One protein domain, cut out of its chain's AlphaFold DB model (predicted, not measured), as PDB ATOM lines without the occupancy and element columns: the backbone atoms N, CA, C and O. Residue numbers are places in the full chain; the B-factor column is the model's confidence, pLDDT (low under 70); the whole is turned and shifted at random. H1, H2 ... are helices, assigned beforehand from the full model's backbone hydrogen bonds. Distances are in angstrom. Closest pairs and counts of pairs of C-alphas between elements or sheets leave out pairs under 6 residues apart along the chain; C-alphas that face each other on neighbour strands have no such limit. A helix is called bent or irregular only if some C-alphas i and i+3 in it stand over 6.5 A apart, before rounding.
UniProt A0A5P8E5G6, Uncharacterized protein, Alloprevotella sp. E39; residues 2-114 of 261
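AT A GLANCE: This is residues 2 to 114 of the 261 residues of an uncharacterized protein of Alloprevotella sp. E39 (UniProt A0A5P8E5G6). One long helix, H1, makes most of the length of the printed part, like a handle set in a head: its residues 2 to 14 stick out alone, and its later part is built into a body with the shorter helices H2, H3, H4 and H5. There H4 packs side by side with H1 and runs back along it, H3 crosses H1 nearly at a right angle, H2 folds back at the end of H1, and the short H5 packs on H3. A long loop, residues 66 to 91, joins H3 to H4, and its residues 74 to 79 stick out as well. The printed part has 113 residues with five named helices, H1 to H5 in order along the chain, and no named strand, and its class is all helix. It is elongated, spanning 56 by 32 by 20 A, and only just compact, close to loose, with a radius of gyration of the C-alphas of 15.7 A.

IN THESE COORDINATES: H1 takes residues 2 to 33 and is 46.5 A long from first to last C-alpha. C-alpha 2 is at (129.373, 117.808, 119.837) and C-alpha 33 at (172.810, 105.671, 131.095). H2, residues 40 to 50, is 14.9 A long and irregular, with C-alphas 42 and 45 7.2 A apart. H3, residues 53 to 65, is 19.0 A long and also irregular, with C-alphas 58 and 61 7.5 A apart. After residues 66 to 91, which hold no named element, H4 takes residues 92 to 104 and is 18.6 A long. H5, residues 108 to 112, is 7.9 A long and ends with C-alpha 112 at (158.140, 113.041, 113.440).

HOW THE PARTS SIT: H1 touches each of the other four helices, in each case with a part of itself alone. With residues 28 to 32 it touches H2, opposite ways at a steep tilt of 54 degrees; the closest C-alphas, those of Leu 32 and Ala 43, are 6.0 A apart. With residues 21 to 25 it touches H3, about perpendicular at 82 degrees, and the closest C-alphas, those of Ala 25 and Val 59, are 5.6 A apart. With residues 22 to 33 it touches H4, opposite ways at a shallow tilt of 12 degrees, and the closest C-alphas, those of Ile 26 and Ile 99, are 6.0 A apart. With residues 18 to 22 it only just touches H5, with 3 pairs of C-alphas within 8 A. H3 touches H5 with its residues 58 to 62 alone; the closest C-alphas, those of Ala 62 and Leu 110, are 5.0 A apart. H4 and H5 are close but not clearly touching, with the C-alphas of Val 102 and Asp 108 at 7.4 A. H2 is apart from H4 and from H5. In the long loop, residues 70 to 71 pair antiparallel with residues 84 to 85. Every O i to N i+4 pair is within hydrogen-bond range in H1 and H4; in H2 4 of 7 are, in H3 7 of 9, and in H5 0 of 1, beside 1 of 2 O i to N i+3 pairs.

THE WHOLE: The two C-alphas farthest apart, those of Gly 2 and Asp 75, are 57.3 A from each other. Without residues 2 to 14 and 74 to 79, which stand free, the body spans 35 by 28 by 19 A. The printed part runs from residue 2 to 114 with no cut. The link from H3 to H4 is long, with 26 residues; those from H2 to H3 and from H4 to H5 are tight, and that from H1 to H2 is short. The mean pLDDT of the printed part is 85.9, and it is under 70 at residues 2 to 6, 8 to 10, 12 and 74 to 75.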
ATOM      1  N   GLY A   2     128.716 118.904 120.590       55.16
ATOM      2  CA  GLY A   2     129.373 117.808 119.837       55.16
ATOM      3  C   GLY A   2     130.842 118.020 119.411       55.16
ATOM      4  O   GLY A   2     131.628 117.083 119.495       55.16
ATOM      5  N   ASN A   3     131.257 119.238 119.034       58.69
ATOM      6  CA  ASN A   3     132.644 119.495 118.593       58.69
ATOM      7  C   ASN A   3     133.687 119.479 119.727       58.69
ATOM      8  O   ASN A   3     134.846 119.160 119.485       58.69
ATOM      9  N   TYR A   4     133.291 119.802 120.962       63.41
ATOM     10  CA  TYR A   4     134.229 119.931 122.087       63.41
ATOM     11  C   TYR A   4     134.633 118.562 122.656       63.41
ATOM     12  O   TYR A   4     135.803 118.322 122.944       63.41
ATOM     13  N   PHE A   5     133.673 117.634 122.746       63.34
ATOM     14  CA  PHE A   5     133.933 116.255 123.169       63.34
ATOM     15  C   PHE A   5     134.768 115.484 122.144       63.34
ATOM     16  O   PHE A   5     135.685 114.763 122.532       63.34
ATOM     17  N   GLY A   6     134.506 115.683 120.847       67.62
ATOM     18  CA  GLY A   6     135.318 115.095 119.780       67.62
ATOM     19  C   GLY A   6     136.773 115.570 119.817       67.62
ATOM     20  O   GLY A   6     137.683 114.746 119.786       67.62
ATOM     21  N   ALA A   7     137.004 116.881 119.963       72.56
ATOM     22  CA  ALA A   7     138.351 117.447 120.068       72.56
ATOM     23  C   ALA A   7     139.097 116.971 121.329       72.56
ATOM     24  O   ALA A   7     140.275 116.627 121.257       72.56
ATOM     25  N   CYS A   8     138.406 116.885 122.470       63.78
ATOM     26  CA  CYS A   8     138.985 116.373 123.712       63.78
ATOM     27  C   CYS A   8     139.406 114.898 123.577       63.78
ATOM     28  O   CYS A   8     140.530 114.540 123.920       63.78
ATOM     29  N   PHE A   9     138.547 114.055 122.995       67.62
ATOM     30  CA  PHE A   9     138.851 112.641 122.766       67.62
ATOM     31  C   PHE A   9     140.041 112.437 121.816       67.62
ATOM     32  O   PHE A   9     140.892 111.578 122.059       67.62
ATOM     33  N   LEU A  10     140.132 113.243 120.752       69.69
ATOM     34  CA  LEU A  10     141.271 113.220 119.833       69.69
ATOM     35  C   LEU A  10     142.571 113.615 120.540       69.69
ATOM     36  O   LEU A  10     143.554 112.886 120.426       69.69
ATOM     37  N   ASN A  11     142.547 114.688 121.333       74.06
ATOM     38  CA  ASN A  11     143.711 115.149 122.085       74.06
ATOM     39  C   ASN A  11     144.191 114.096 123.101       74.06
ATOM     40  O   ASN A  11     145.374 113.783 123.162       74.06
ATOM     41  N   MET A  12     143.272 113.454 123.832       66.19
ATOM     42  CA  MET A  12     143.624 112.367 124.759       66.19
ATOM     43  C   MET A  12     144.260 111.168 124.039       66.19
ATOM     44  O   MET A  12     145.193 110.549 124.555       66.19
ATOM     45  N   ARG A  13     143.777 110.833 122.835       71.38
ATOM     46  CA  ARG A  13     144.338 109.742 122.026       71.38
ATOM     47  C   ARG A  13     145.728 110.084 121.494       71.38
ATOM     48  O   ARG A  13     146.590 109.207 121.470       71.38
ATOM     49  N   GLU A  14     145.945 111.321 121.058       75.19
ATOM     50  CA  GLU A  14     147.268 111.799 120.652       75.19
ATOM     51  C   GLU A  14     148.237 111.799 121.833       75.19
ATOM     52  O   GLU A  14     149.320 111.230 121.728       75.19
ATOM     53  N   GLU A  15     147.820 112.303 122.993       78.38
ATOM     54  CA  GLU A  15     148.645 112.322 124.199       78.38
ATOM     55  C   GLU A  15     149.041 110.906 124.659       78.38
ATOM     56  O   GLU A  15     150.178 110.678 125.072       78.38
ATOM     57  N   SER A  16     148.138 109.925 124.536       77.50
ATOM     58  CA  SER A  16     148.447 108.518 124.825       77.50
ATOM     59  C   SER A  16     149.520 107.959 123.890       77.50
ATOM     60  O   SER A  16     150.458 107.316 124.355       77.50
ATOM     61  N   LYS A  17     149.423 108.231 122.582       82.62
ATOM     62  CA  LYS A  17     150.447 107.812 121.611       82.62
ATOM     63  C   LYS A  17     151.791 108.475 121.903       82.62
ATOM     64  O   LYS A  17     152.829 107.825 121.831       82.62
ATOM     65  N   MET A  18     151.779 109.752 122.281       87.62
ATOM     66  CA  MET A  18     153.008 110.471 122.623       87.62
ATOM     67  C   MET A  18     153.662 109.935 123.892       87.62
ATOM     68  O   MET A  18     154.886 109.868 123.955       87.62
ATOM     69  N   LYS A  19     152.886 109.471 124.877       88.25
ATOM     70  CA  LYS A  19     153.439 108.786 126.056       88.25
ATOM     71  C   LYS A  19     154.195 107.512 125.680       88.25
ATOM     72  O   LYS A  19     155.283 107.295 126.207       88.25
ATOM     73  N   GLU A  20     153.673 106.717 124.746       88.69
ATOM     74  CA  GLU A  20     154.369 105.524 124.239       88.69
ATOM     75  C   GLU A  20     155.673 105.895 123.523       88.69
ATOM     76  O   GLU A  20     156.725 105.331 123.818       88.69
ATOM     77  N   VAL A  21     155.639 106.898 122.642       90.62
ATOM     78  CA  VAL A  21     156.832 107.370 121.921       90.62
ATOM     79  C   VAL A  21     157.901 107.903 122.881       90.62
ATOM     80  O   VAL A  21     159.077 107.551 122.767       90.62
ATOM     81  N   ARG A  22     157.503 108.698 123.880       92.88
ATOM     82  CA  ARG A  22     158.409 109.178 124.933       92.88
ATOM     83  C   ARG A  22     158.991 108.017 125.739       92.88
ATOM     84  O   ARG A  22     160.170 108.061 126.072       92.88
ATOM     85  N   ALA A  23     158.215 106.970 126.023       92.75
ATOM     86  CA  ALA A  23     158.716 105.783 126.717       92.75
ATOM     87  C   ALA A  23     159.796 105.046 125.904       92.75
ATOM     88  O   ALA A  23     160.788 104.606 126.483       92.75
ATOM     89  N   ILE A  24     159.663 104.978 124.574       92.50
ATOM     90  CA  ILE A  24     160.702 104.426 123.687       92.50
ATOM     91  C   ILE A  24     161.983 105.270 123.765       92.50
ATOM     92  O   ILE A  24     163.081 104.723 123.869       92.50
ATOM     93  N   ALA A  25     161.860 106.600 123.752       92.50
ATOM     94  CA  ALA A  25     163.009 107.495 123.870       92.50
ATOM     95  C   ALA A  25     163.700 107.368 125.239       92.50
ATOM     96  O   ALA A  25     164.924 107.306 125.304       92.50
ATOM     97  N   ILE A  26     162.930 107.256 126.325       93.62
ATOM     98  CA  ILE A  26     163.465 107.023 127.674       93.62
ATOM     99  C   ILE A  26     164.164 105.664 127.749       93.62
ATOM    100  O   ILE A  26     165.288 105.604 128.226       93.62
ATOM    101  N   LYS A  27     163.574 104.600 127.189       94.25
ATOM    102  CA  LYS A  27     164.214 103.277 127.086       94.25
ATOM    103  C   LYS A  27     165.571 103.364 126.379       94.25
ATOM    104  O   LYS A  27     166.531 102.742 126.824       94.25
ATOM    105  N   ALA A  28     165.659 104.131 125.293       93.00
ATOM    106  CA  ALA A  28     166.909 104.353 124.573       93.00
ATOM    107  C   ALA A  28     167.952 105.096 125.432       93.00
ATOM    108  O   ALA A  28     169.117 104.704 125.462       93.00
ATOM    109  N   LEU A  29     167.533 106.130 126.166       93.31
ATOM    110  CA  LEU A  29     168.393 106.892 127.079       93.31
ATOM    111  C   LEU A  29     168.846 106.058 128.284       93.31
ATOM    112  O   LEU A  29     170.004 106.146 128.676       93.31
ATOM    113  N   ASP A  30     167.985 105.195 128.820       93.56
ATOM    114  CA  ASP A  30     168.320 104.281 129.915       93.56
ATOM    115  C   ASP A  30     169.397 103.268 129.499       93.56
ATOM    116  O   ASP A  30     170.229 102.879 130.318       93.56
ATOM    117  N   VAL A  31     169.426 102.847 128.227       93.00
ATOM    118  CA  VAL A  31     170.516 102.012 127.693       93.00
ATOM    119  C   VAL A  31     171.835 102.775 127.721       93.00
ATOM    120  O   VAL A  31     172.826 102.225 128.189       93.00
ATOM    121  N   LEU A  32     171.846 104.040 127.292       91.69
ATOM    122  CA  LEU A  32     173.046 104.882 127.323       91.69
ATOM    123  C   LEU A  32     173.492 105.173 128.763       91.69
ATOM    124  O   LEU A  32     174.681 105.102 129.065       91.69
ATOM    125  N   LYS A  33     172.543 105.401 129.676       91.81
ATOM    126  CA  LYS A  33     172.810 105.671 131.095       91.81
ATOM    127  C   LYS A  33     173.602 104.550 131.780       91.81
ATOM    128  O   LYS A  33     174.431 104.834 132.637       91.81
ATOM    129  N   LYS A  34     173.414 103.284 131.379       91.75
ATOM    130  CA  LYS A  34     174.184 102.137 131.916       91.75
ATOM    131  C   LYS A  34     175.693 102.258 131.699       91.75
ATOM    132  O   LYS A  34     176.463 101.623 132.414       91.75
ATOM    133  N   TYR A  35     176.100 103.055 130.719       90.25
ATOM    134  CA  TYR A  35     177.489 103.298 130.358       90.25
ATOM    135  C   TYR A  35     177.975 104.661 130.869       90.25
ATOM    136  O   TYR A  35     178.906 105.227 130.298       90.25
ATOM    137  N   SER A  36     177.372 105.206 131.935       86.38
ATOM    138  CA  SER A  36     177.827 106.473 132.515       86.38
ATOM    139  C   SER A  36     179.322 106.425 132.841       86.38
ATOM    140  O   SER A  36     179.861 105.399 133.271       86.38
ATOM    141  N   LYS A  37     180.021 107.537 132.572       86.25
ATOM    142  CA  LYS A  37     181.487 107.648 132.689       86.25
ATOM    143  C   LYS A  37     182.278 106.723 131.748       86.25
ATOM    144  O   LYS A  37     183.480 106.557 131.940       86.25
ATOM    145  N   GLN A  38     181.642 106.132 130.740       88.88
ATOM    146  CA  GLN A  38     182.305 105.442 129.632       88.88
ATOM    147  C   GLN A  38     182.042 106.183 128.317       88.88
ATOM    148  O   GLN A  38     181.265 107.136 128.267       88.88
ATOM    149  N   SER A  39     182.699 105.748 127.243       88.81
ATOM    150  CA  SER A  39     182.453 106.281 125.903       88.81
ATOM    151  C   SER A  39     181.107 105.809 125.350       88.81
ATOM    152  O   SER A  39     180.758 104.634 125.500       88.81
ATOM    153  N   TYR A  40     180.395 106.680 124.624       88.69
ATOM    154  CA  TYR A  40     179.192 106.296 123.872       88.69
ATOM    155  C   TYR A  40     179.438 105.133 122.902       88.69
ATOM    156  O   TYR A  40     178.529 104.339 122.655       88.69
ATOM    157  N   ARG A  41     180.673 104.972 122.408       89.31
ATOM    158  CA  ARG A  41     181.053 103.860 121.530       89.31
ATOM    159  C   ARG A  41     180.831 102.489 122.183       89.31
ATOM    160  O   ARG A  41     180.429 101.541 121.517       89.31
ATOM    161  N   ASN A  42     181.018 102.385 123.501       89.00
ATOM    162  CA  ASN A  42     180.811 101.131 124.236       89.00
ATOM    163  C   ASN A  42     179.328 100.733 124.305       89.00
ATOM    164  O   ASN A  42     179.017  99.549 124.423       89.00
ATOM    165  N   ALA A  43     178.421 101.708 124.201       89.69
ATOM    166  CA  ALA A  43     176.981 101.489 124.233       89.69
ATOM    167  C   ALA A  43     176.389 101.121 122.857       89.69
ATOM    168  O   ALA A  43     175.216 100.760 122.779       89.69
ATOM    169  N   GLU A  44     177.166 101.189 121.766       91.12
ATOM    170  CA  GLU A  44     176.677 100.980 120.392       91.12
ATOM    171  C   GLU A  44     175.994  99.627 120.195       91.12
ATOM    172  O   GLU A  44     174.914  99.550 119.604       91.12
ATOM    173  N   ASN A  45     176.615  98.545 120.669       89.69
ATOM    174  CA  ASN A  45     176.086  97.199 120.465       89.69
ATOM    175  C   ASN A  45     174.766  97.001 121.226       89.69
ATOM    176  O   ASN A  45     173.776  96.518 120.668       89.69
ATOM    177  N   ASP A  46     174.718  97.456 122.475       90.94
ATOM    178  CA  ASP A  46     173.534  97.362 123.328       90.94
ATOM    179  C   ASP A  46     172.402  98.260 122.822       90.94
ATOM    180  O   ASP A  46     171.244  97.845 122.765       90.94
ATOM    181  N   PHE A  47     172.716  99.467 122.355       91.94
ATOM    182  CA  PHE A  47     171.744 100.345 121.708       91.94
ATOM    183  C   PHE A  47     171.176  99.708 120.435       91.94
ATOM    184  O   PHE A  47     169.967  99.732 120.188       91.94
ATOM    185  N   ASN A  48     172.037  99.093 119.618       91.00
ATOM    186  CA  ASN A  48     171.611  98.510 118.356       91.00
ATOM    187  C   ASN A  48     170.773  97.236 118.509       91.00
ATOM    188  O   ASN A  48     169.995  96.942 117.598       91.00
ATOM    189  N   THR A  49     170.921  96.515 119.619       90.75
ATOM    190  CA  THR A  49     170.200  95.266 119.912       90.75
ATOM    191  C   THR A  49     168.940  95.480 120.754       90.75
ATOM    192  O   THR A  49     167.959  94.763 120.571       90.75
ATOM    193  N   SER A  50     168.926  96.478 121.643       89.94
ATOM    194  CA  SER A  50     167.792  96.770 122.540       89.94
ATOM    195  C   SER A  50     166.597  97.450 121.859       89.94
ATOM    196  O   SER A  50     165.465  97.364 122.357       89.94
ATOM    197  N   LEU A  51     166.840  98.129 120.736       90.38
ATOM    198  CA  LEU A  51     165.837  98.871 119.977       90.38
ATOM    199  C   LEU A  51     165.586  98.211 118.620       90.38
ATOM    200  O   LEU A  51     166.507  97.909 117.861       90.38
ATOM    201  N   SER A  52     164.314  98.049 118.281       92.44
ATOM    202  CA  SER A  52     163.866  97.641 116.953       92.44
ATOM    203  C   SER A  52     164.100  98.742 115.915       92.44
ATOM    204  O   SER A  52     164.271  99.919 116.233       92.44
ATOM    205  N   LEU A  53     164.051  98.376 114.631       89.94
ATOM    206  CA  LEU A  53     164.206  99.323 113.521       89.94
ATOM    207  C   LEU A  53     163.190 100.479 113.572       89.94
ATOM    208  O   LEU A  53     163.530 101.612 113.240       89.94
ATOM    209  N   VAL A  54     161.949 100.187 113.972       89.88
ATOM    210  CA  VAL A  54     160.876 101.186 114.070       89.88
ATOM    211  C   VAL A  54     161.136 102.123 115.244       89.88
ATOM    212  O   VAL A  54     161.087 103.334 115.063       89.88
ATOM    213  N   GLU A  55     161.501 101.581 116.409       92.12
ATOM    214  CA  GLU A  55     161.858 102.390 117.581       92.12
ATOM    215  C   GLU A  55     163.035 103.322 117.267       92.12
ATOM    216  O   GLU A  55     162.940 104.522 117.518       92.12
ATOM    217  N   LYS A  56     164.103 102.807 116.633       92.94
ATOM    218  CA  LYS A  56     165.234 103.630 116.172       92.94
ATOM    219  C   LYS A  56     164.757 104.754 115.254       92.94
ATOM    220  O   LYS A  56     165.148 105.899 115.451       92.94
ATOM    221  N   ARG A  57     163.875 104.458 114.292       90.38
ATOM    222  CA  ARG A  57     163.328 105.470 113.372       90.38
ATOM    223  C   ARG A  57     162.621 106.606 114.081       90.38
ATOM    224  O   ARG A  57     162.801 107.753 113.695       90.38
ATOM    225  N   THR A  58     161.864 106.282 115.115       90.44
ATOM    226  CA  THR A  58     161.095 107.266 115.865       90.44
ATOM    227  C   THR A  58     161.982 108.175 116.714       90.44
ATOM    228  O   THR A  58     161.716 109.369 116.798       90.44
ATOM    229  N   VAL A  59     163.028 107.645 117.357       93.38
ATOM    230  CA  VAL A  59     163.738 108.395 118.414       93.38
ATOM    231  C   VAL A  59     165.091 108.958 117.997       93.38
ATOM    232  O   VAL A  59     165.565 109.903 118.622       93.38
ATOM    233  N   LEU A  60     165.720 108.433 116.944       91.75
ATOM    234  CA  LEU A  60     167.124 108.729 116.638       91.75
ATOM    235  C   LEU A  60     167.391 110.215 116.349       91.75
ATOM    236  O   LEU A  60     168.377 110.768 116.833       91.75
ATOM    237  N   VAL A  61     166.500 110.883 115.609       91.00
ATOM    238  CA  VAL A  61     166.645 112.321 115.322       91.00
ATOM    239  C   VAL A  61     166.485 113.159 116.587       91.00
ATOM    240  O   VAL A  61     167.230 114.120 116.788       91.00
ATOM    241  N   ALA A  62     165.532 112.789 117.446       92.31
ATOM    242  CA  ALA A  62     165.314 113.461 118.717       92.31
ATOM    243  C   ALA A  62     166.553 113.337 119.610       92.31
ATOM    244  O   ALA A  62     167.059 114.354 120.073       92.31
ATOM    245  N   LEU A  63     167.100 112.127 119.765       92.56
ATOM    246  CA  LEU A  63     168.322 111.891 120.540       92.56
ATOM    247  C   LEU A  63     169.495 112.732 120.024       92.56
ATOM    248  O   LEU A  63     170.146 113.420 120.806       92.56
ATOM    249  N   HIS A  64     169.717 112.751 118.707       91.44
ATOM    250  CA  HIS A  64     170.784 113.553 118.107       91.44
ATOM    251  C   HIS A  64     170.631 115.050 118.405       91.44
ATOM    252  O   HIS A  64     171.581 115.719 118.801       91.44
ATOM    253  N   LYS A  65     169.423 115.599 118.227       90.00
ATOM    254  CA  LYS A  65     169.151 117.026 118.476       90.00
ATOM    255  C   LYS A  65     169.178 117.403 119.957       90.00
ATOM    256  O   LYS A  65     169.396 118.570 120.260       90.00
ATOM    257  N   LEU A  66     168.970 116.439 120.848       90.50
ATOM    258  CA  LEU A  66     169.072 116.616 122.297       90.50
ATOM    259  C   LEU A  66     170.515 116.490 122.813       90.50
ATOM    260  O   LEU A  66     170.735 116.639 124.008       90.50
ATOM    261  N   GLY A  67     171.491 116.266 121.927       85.19
ATOM    262  CA  GLY A  67     172.914 116.292 122.267       85.19
ATOM    263  C   GLY A  67     173.574 114.919 122.375       85.19
ATOM    264  O   GLY A  67     174.742 114.853 122.752       85.19
ATOM    265  N   ILE A  68     172.884 113.829 122.021       90.56
ATOM    266  CA  ILE A  68     173.522 112.511 121.934       90.56
ATOM    267  C   ILE A  68     174.409 112.469 120.680       90.56
ATOM    268  O   ILE A  68     173.894 112.634 119.566       90.56
ATOM    269  N   PRO A  69     175.725 112.231 120.817       86.94
ATOM    270  CA  PRO A  69     176.658 112.351 119.708       86.94
ATOM    271  C   PRO A  69     176.604 111.103 118.817       86.94
ATOM    272  O   PRO A  69     177.350 110.142 118.994       86.94
ATOM    273  N   ILE A  70     175.691 111.112 117.845       87.88
ATOM    274  CA  ILE A  70     175.558 110.060 116.828       87.88
ATOM    275  C   ILE A  70     176.545 110.338 115.693       87.88
ATOM    276  O   ILE A  70     176.544 111.416 115.101       87.88
ATOM    277  N   GLY A  71     177.392 109.354 115.404       78.38
ATOM    278  CA  GLY A  71     178.372 109.406 114.330       78.38
ATOM    279  C   GLY A  71     177.796 108.865 113.026       78.38
ATOM    280  O   GLY A  71     177.032 107.898 113.021       78.38
ATOM    281  N   ILE A  72     178.198 109.466 111.906       76.06
ATOM    282  CA  ILE A  72     178.039 108.851 110.591       76.06
ATOM    283  C   ILE A  72     179.441 108.444 110.121       76.06
ATOM    284  O   ILE A  72     180.315 109.315 110.050       76.06
ATOM    285  N   PRO A  73     179.690 107.152 109.851       70.12
ATOM    286  CA  PRO A  73     180.962 106.708 109.294       70.12
ATOM    287  C   PRO A  73     181.236 107.429 107.968       70.12
ATOM    288  O   PRO A  73     180.314 107.764 107.230       70.12
ATOM    289  N   SER A  74     182.504 107.723 107.682       62.62
ATOM    290  CA  SER A  74     182.882 108.458 106.459       62.62
ATOM    291  C   SER A  74     182.911 107.569 105.212       62.62
ATOM    292  O   SER A  74     182.928 108.070 104.091       62.62
ATOM    293  N   ASP A  75     182.941 106.255 105.411       66.69
ATOM    294  CA  ASP A  75     183.085 105.211 104.402       66.69
ATOM    295  C   ASP A  75     181.770 104.481 104.083       66.69
ATOM    296  O   ASP A  75     181.663 103.852 103.029       66.69
ATOM    297  N   GLU A  76     180.750 104.598 104.937       73.19
ATOM    298  CA  GLU A  76     179.452 103.951 104.743       73.19
ATOM    299  C   GLU A  76     178.313 104.973 104.672       73.19
ATOM    300  O   GLU A  76     178.244 105.932 105.437       73.19
ATOM    301  N   ALA A  77     177.350 104.726 103.780       73.75
ATOM    302  CA  ALA A  77     176.101 105.473 103.797       73.75
ATOM    303  C   ALA A  77     175.361 105.243 105.123       73.75
ATOM    304  O   ALA A  77     175.344 104.127 105.652       73.75
ATOM    305  N   PHE A  78     174.699 106.290 105.626       81.00
ATOM    306  CA  PHE A  78     173.883 106.193 106.832       81.00
ATOM    307  C   PHE A  78     172.899 105.019 106.733       81.00
ATOM    308  O   PHE A  78     172.121 104.910 105.783       81.00
ATOM    309  N   ASN A  79     172.933 104.141 107.735       83.50
ATOM    310  CA  ASN A  79     172.068 102.976 107.808       83.50
ATOM    311  C   ASN A  79     171.489 102.844 109.210       83.50
ATOM    312  O   ASN A  79     172.157 102.415 110.143       83.50
ATOM    313  N   ILE A  80     170.194 103.106 109.340       86.12
ATOM    314  CA  ILE A  80     169.497 103.064 110.625       86.12
ATOM    315  C   ILE A  80     169.528 101.697 111.340       86.12
ATOM    316  O   ILE A  80     169.245 101.602 112.535       86.12
ATOM    317  N   ARG A  81     169.880 100.610 110.641       86.31
ATOM    318  CA  ARG A  81     170.073  99.301 111.283       86.31
ATOM    319  C   ARG A  81     171.273  99.310 112.226       86.31
ATOM    320  O   ARG A  81     171.199  98.658 113.268       86.31
ATOM    321  N   LYS A  82     172.329 100.038 111.862       88.69
ATOM    322  CA  LYS A  82     173.583 100.160 112.605       88.69
ATOM    323  C   LYS A  82     173.843 101.631 112.906       88.69
ATOM    324  O   LYS A  82     174.322 102.378 112.062       88.69
ATOM    325  N   VAL A  83     173.491 102.036 114.117       87.94
ATOM    326  CA  VAL A  83     173.767 103.379 114.622       87.94
ATOM    327  C   VAL A  83     175.156 103.381 115.246       87.94
ATOM    328  O   VAL A  83     175.445 102.516 116.072       87.94
ATOM    329  N   TYR A  84     175.982 104.344 114.853       89.44
ATOM    330  CA  TYR A  84     177.309 104.569 115.418       89.44
ATOM    331  C   TYR A  84     177.269 105.792 116.334       89.44
ATOM    332  O   TYR A  84     176.512 106.736 116.090       89.44
ATOM    333  N   PHE A  85     178.090 105.796 117.374       89.56
ATOM    334  CA  PHE A  85     178.259 106.934 118.262       89.56
ATOM    335  C   PHE A  85     179.685 107.472 118.169       89.56
ATOM    336  O   PHE A  85     180.637 106.764 117.848       89.56
ATOM    337  N   VAL A  86     179.838 108.767 118.430       86.50
ATOM    338  CA  VAL A  86     181.163 109.387 118.509       86.50
ATOM    339  C   VAL A  86     181.837 108.954 119.810       86.50
ATOM    340  O   VAL A  86     181.177 108.751 120.831       86.50
ATOM    341  N   ASP A  87     183.163 108.833 119.782       86.50
ATOM    342  CA  ASP A  87     183.965 108.527 120.963       86.50
ATOM    343  C   ASP A  87     184.010 109.743 121.904       86.50
ATOM    344  O   ASP A  87     184.859 110.626 121.805       86.50
ATOM    345  N   THR A  88     182.995 109.860 122.752       87.00
ATOM    346  CA  THR A  88     182.825 110.947 123.721       87.00
ATOM    347  C   THR A  88     182.334 110.354 125.033       87.00
ATOM    348  O   THR A  88     181.590 109.376 125.037       87.00
ATOM    349  N   MET A  89     182.767 110.923 126.154       89.25
ATOM    350  CA  MET A  89     182.375 110.445 127.478       89.25
ATOM    351  C   MET A  89     180.903 110.755 127.760       89.25
ATOM    352  O   MET A  89     180.432 111.861 127.491       89.25
ATOM    353  N   ILE A  90     180.192 109.778 128.319       89.31
ATOM    354  CA  ILE A  90     178.807 109.931 128.759       89.31
ATOM    355  C   ILE A  90     178.793 110.650 130.106       89.31
ATOM    356  O   ILE A  90     179.283 110.118 131.108       89.31
ATOM    357  N   ASP A  91     178.186 111.833 130.114       90.38
ATOM    358  CA  ASP A  91     177.823 112.564 131.322       90.38
ATOM    359  C   ASP A  91     176.417 112.140 131.771       90.38
ATOM    360  O   ASP A  91     175.453 112.212 131.006       90.38
ATOM    361  N   GLU A  92     176.315 111.643 133.001       90.50
ATOM    362  CA  GLU A  92     175.063 111.133 133.555       90.50
ATOM    363  C   GLU A  92     174.041 112.251 133.770       90.50
ATOM    364  O   GLU A  92     172.870 112.061 133.435       90.50
ATOM    365  N   ASP A  93     174.487 113.423 134.228       90.19
ATOM    366  CA  ASP A  93     173.613 114.562 134.524       90.19
ATOM    367  C   ASP A  93     172.951 115.072 133.233       90.19
ATOM    368  O   ASP A  93     171.745 115.322 133.183       90.19
ATOM    369  N   VAL A  94     173.717 115.105 132.135       90.12
ATOM    370  CA  VAL A  94     173.208 115.460 130.801       90.12
ATOM    371  C   VAL A  94     172.128 114.477 130.343       90.12
ATOM    372  O   VAL A  94     171.099 114.890 129.807       90.12
ATOM    373  N   ILE A  95     172.322 113.174 130.560       92.06
ATOM    374  CA  ILE A  95     171.332 112.158 130.176       92.06
ATOM    375  C   ILE A  95     170.060 112.289 131.020       92.06
ATOM    376  O   ILE A  95     168.957 112.171 130.477       92.06
ATOM    377  N   GLU A  96     170.177 112.570 132.319       92.62
ATOM    378  CA  GLU A  96     169.019 112.805 133.190       92.62
ATOM    379  C   GLU A  96     168.216 114.045 132.778       92.62
ATOM    380  O   GLU A  96     166.983 113.981 132.695       92.62
ATOM    381  N   ASP A  97     168.896 115.135 132.428       92.94
ATOM    382  CA  ASP A  97     168.261 116.348 131.915       92.94
ATOM    383  C   ASP A  97     167.517 116.087 130.600       92.94
ATOM    384  O   ASP A  97     166.375 116.530 130.421       92.94
ATOM    385  N   ILE A  98     168.111 115.309 129.690       93.19
ATOM    386  CA  ILE A  98     167.456 114.904 128.440       93.19
ATOM    387  C   ILE A  98     166.212 114.052 128.739       93.19
ATOM    388  O   ILE A  98     165.141 114.309 128.179       93.19
ATOM    389  N   ILE A  99     166.303 113.079 129.654       93.56
ATOM    390  CA  ILE A  99     165.153 112.266 130.085       93.56
ATOM    391  C   ILE A  99     164.033 113.168 130.627       93.56
ATOM    392  O   ILE A  99     162.857 112.956 130.309       93.56
ATOM    393  N   LEU A 100     164.369 114.192 131.415       93.06
ATOM    394  CA  LEU A 100     163.394 115.139 131.951       93.06
ATOM    395  C   LEU A 100     162.692 115.934 130.839       93.06
ATOM    396  O   LEU A 100     161.467 116.091 130.884       93.06
ATOM    397  N   GLN A 101     163.433 116.404 129.833       90.94
ATOM    398  CA  GLN A 101     162.868 117.117 128.681       90.94
ATOM    399  C   GLN A 101     161.917 116.231 127.867       90.94
ATOM    400  O   GLN A 101     160.817 116.666 127.514       90.94
ATOM    401  N   VAL A 102     162.305 114.972 127.636       92.50
ATOM    402  CA  VAL A 102     161.474 113.973 126.947       92.50
ATOM    403  C   VAL A 102     160.189 113.710 127.729       92.50
ATOM    404  O   VAL A 102     159.102 113.742 127.156       92.50
ATOM    405  N   ARG A 103     160.271 113.522 129.053       90.69
ATOM    406  CA  ARG A 103     159.090 113.301 129.908       90.69
ATOM    407  C   ARG A 103     158.104 114.467 129.849       90.69
ATOM    408  O   ARG A 103     156.896 114.238 129.759       90.69
ATOM    409  N   LYS A 104     158.617 115.701 129.861       89.31
ATOM    410  CA  LYS A 104     157.817 116.935 129.773       89.31
ATOM    411  C   LYS A 104     157.234 117.192 128.378       89.31
ATOM    412  O   LYS A 104     156.359 118.041 128.250       89.31
ATOM    413  N   GLY A 105     157.669 116.453 127.355       87.56
ATOM    414  CA  GLY A 105     157.150 116.554 125.990       87.56
ATOM    415  C   GLY A 105     157.679 117.741 125.186       87.56
ATOM    416  O   GLY A 105     157.108 118.089 124.157       87.56
ATOM    417  N   TYR A 106     158.771 118.377 125.622       88.94
ATOM    418  CA  TYR A 106     159.323 119.553 124.933       88.94
ATOM    419  C   TYR A 106     159.905 119.222 123.551       88.94
ATOM    420  O   TYR A 106     159.938 120.068 122.657       88.94
ATOM    421  N   CYS A 107     160.319 117.973 123.349       88.62
ATOM    422  CA  CYS A 107     160.934 117.488 122.117       88.62
ATOM    423  C   CYS A 107     159.993 116.644 121.246       88.62
ATOM    424  O   CYS A 107     160.449 116.015 120.297       88.62
ATOM    425  N   ASP A 108     158.692 116.622 121.539       88.81
ATOM    426  CA  ASP A 108     157.713 115.751 120.875       88.81
ATOM    427  C   ASP A 108     157.688 115.893 119.348       88.81
ATOM    428  O   ASP A 108     157.588 114.912 118.613       88.81
ATOM    429  N   HIS A 109     157.847 117.123 118.865       88.62
ATOM    430  CA  HIS A 109     157.903 117.439 117.441       88.62
ATOM    431  C   HIS A 109     159.087 116.767 116.715       88.62
ATOM    432  O   HIS A 109     159.023 116.561 115.504       88.62
ATOM    433  N   LEU A 110     160.156 116.401 117.432       89.19
ATOM    434  CA  LEU A 110     161.347 115.775 116.855       89.19
ATOM    435  C   LEU A 110     161.126 114.308 116.477       89.19
ATOM    436  O   LEU A 110     161.829 113.808 115.601       89.19
ATOM    437  N   PHE A 111     160.146 113.633 117.084       89.88
ATOM    438  CA  PHE A 111     159.845 112.225 116.796       89.88
ATOM    439  C   PHE A 111     159.195 112.001 115.424       89.88
ATOM    440  O   PHE A 111     159.115 110.871 114.947       89.88
ATOM    441  N   TYR A 112     158.731 113.075 114.780       87.31
ATOM    442  CA  TYR A 112     158.140 113.041 113.440       87.31
ATOM    443  C   TYR A 112     159.155 113.306 112.325       87.31
ATOM    444  O   TYR A 112     158.796 113.291 111.147       87.31
ATOM    445  N   LEU A 113     160.411 113.590 112.677       88.06
ATOM    446  CA  LEU A 113     161.456 113.839 111.697       88.06
ATOM    447  C   LEU A 113     161.971 112.517 111.130       88.06
ATOM    448  O   LEU A 113     162.313 111.598 111.868       88.06
ATOM    449  N   ASP A 114     162.059 112.453 109.804       86.62
ATOM    450  CA  ASP A 114     162.620 111.300 109.111       86.62
ATOM    451  C   ASP A 114     164.142 111.232 109.358       86.62
ATOM    452  O   ASP A 114     164.858 112.166 108.969       86.62
TER     453      ASP A 114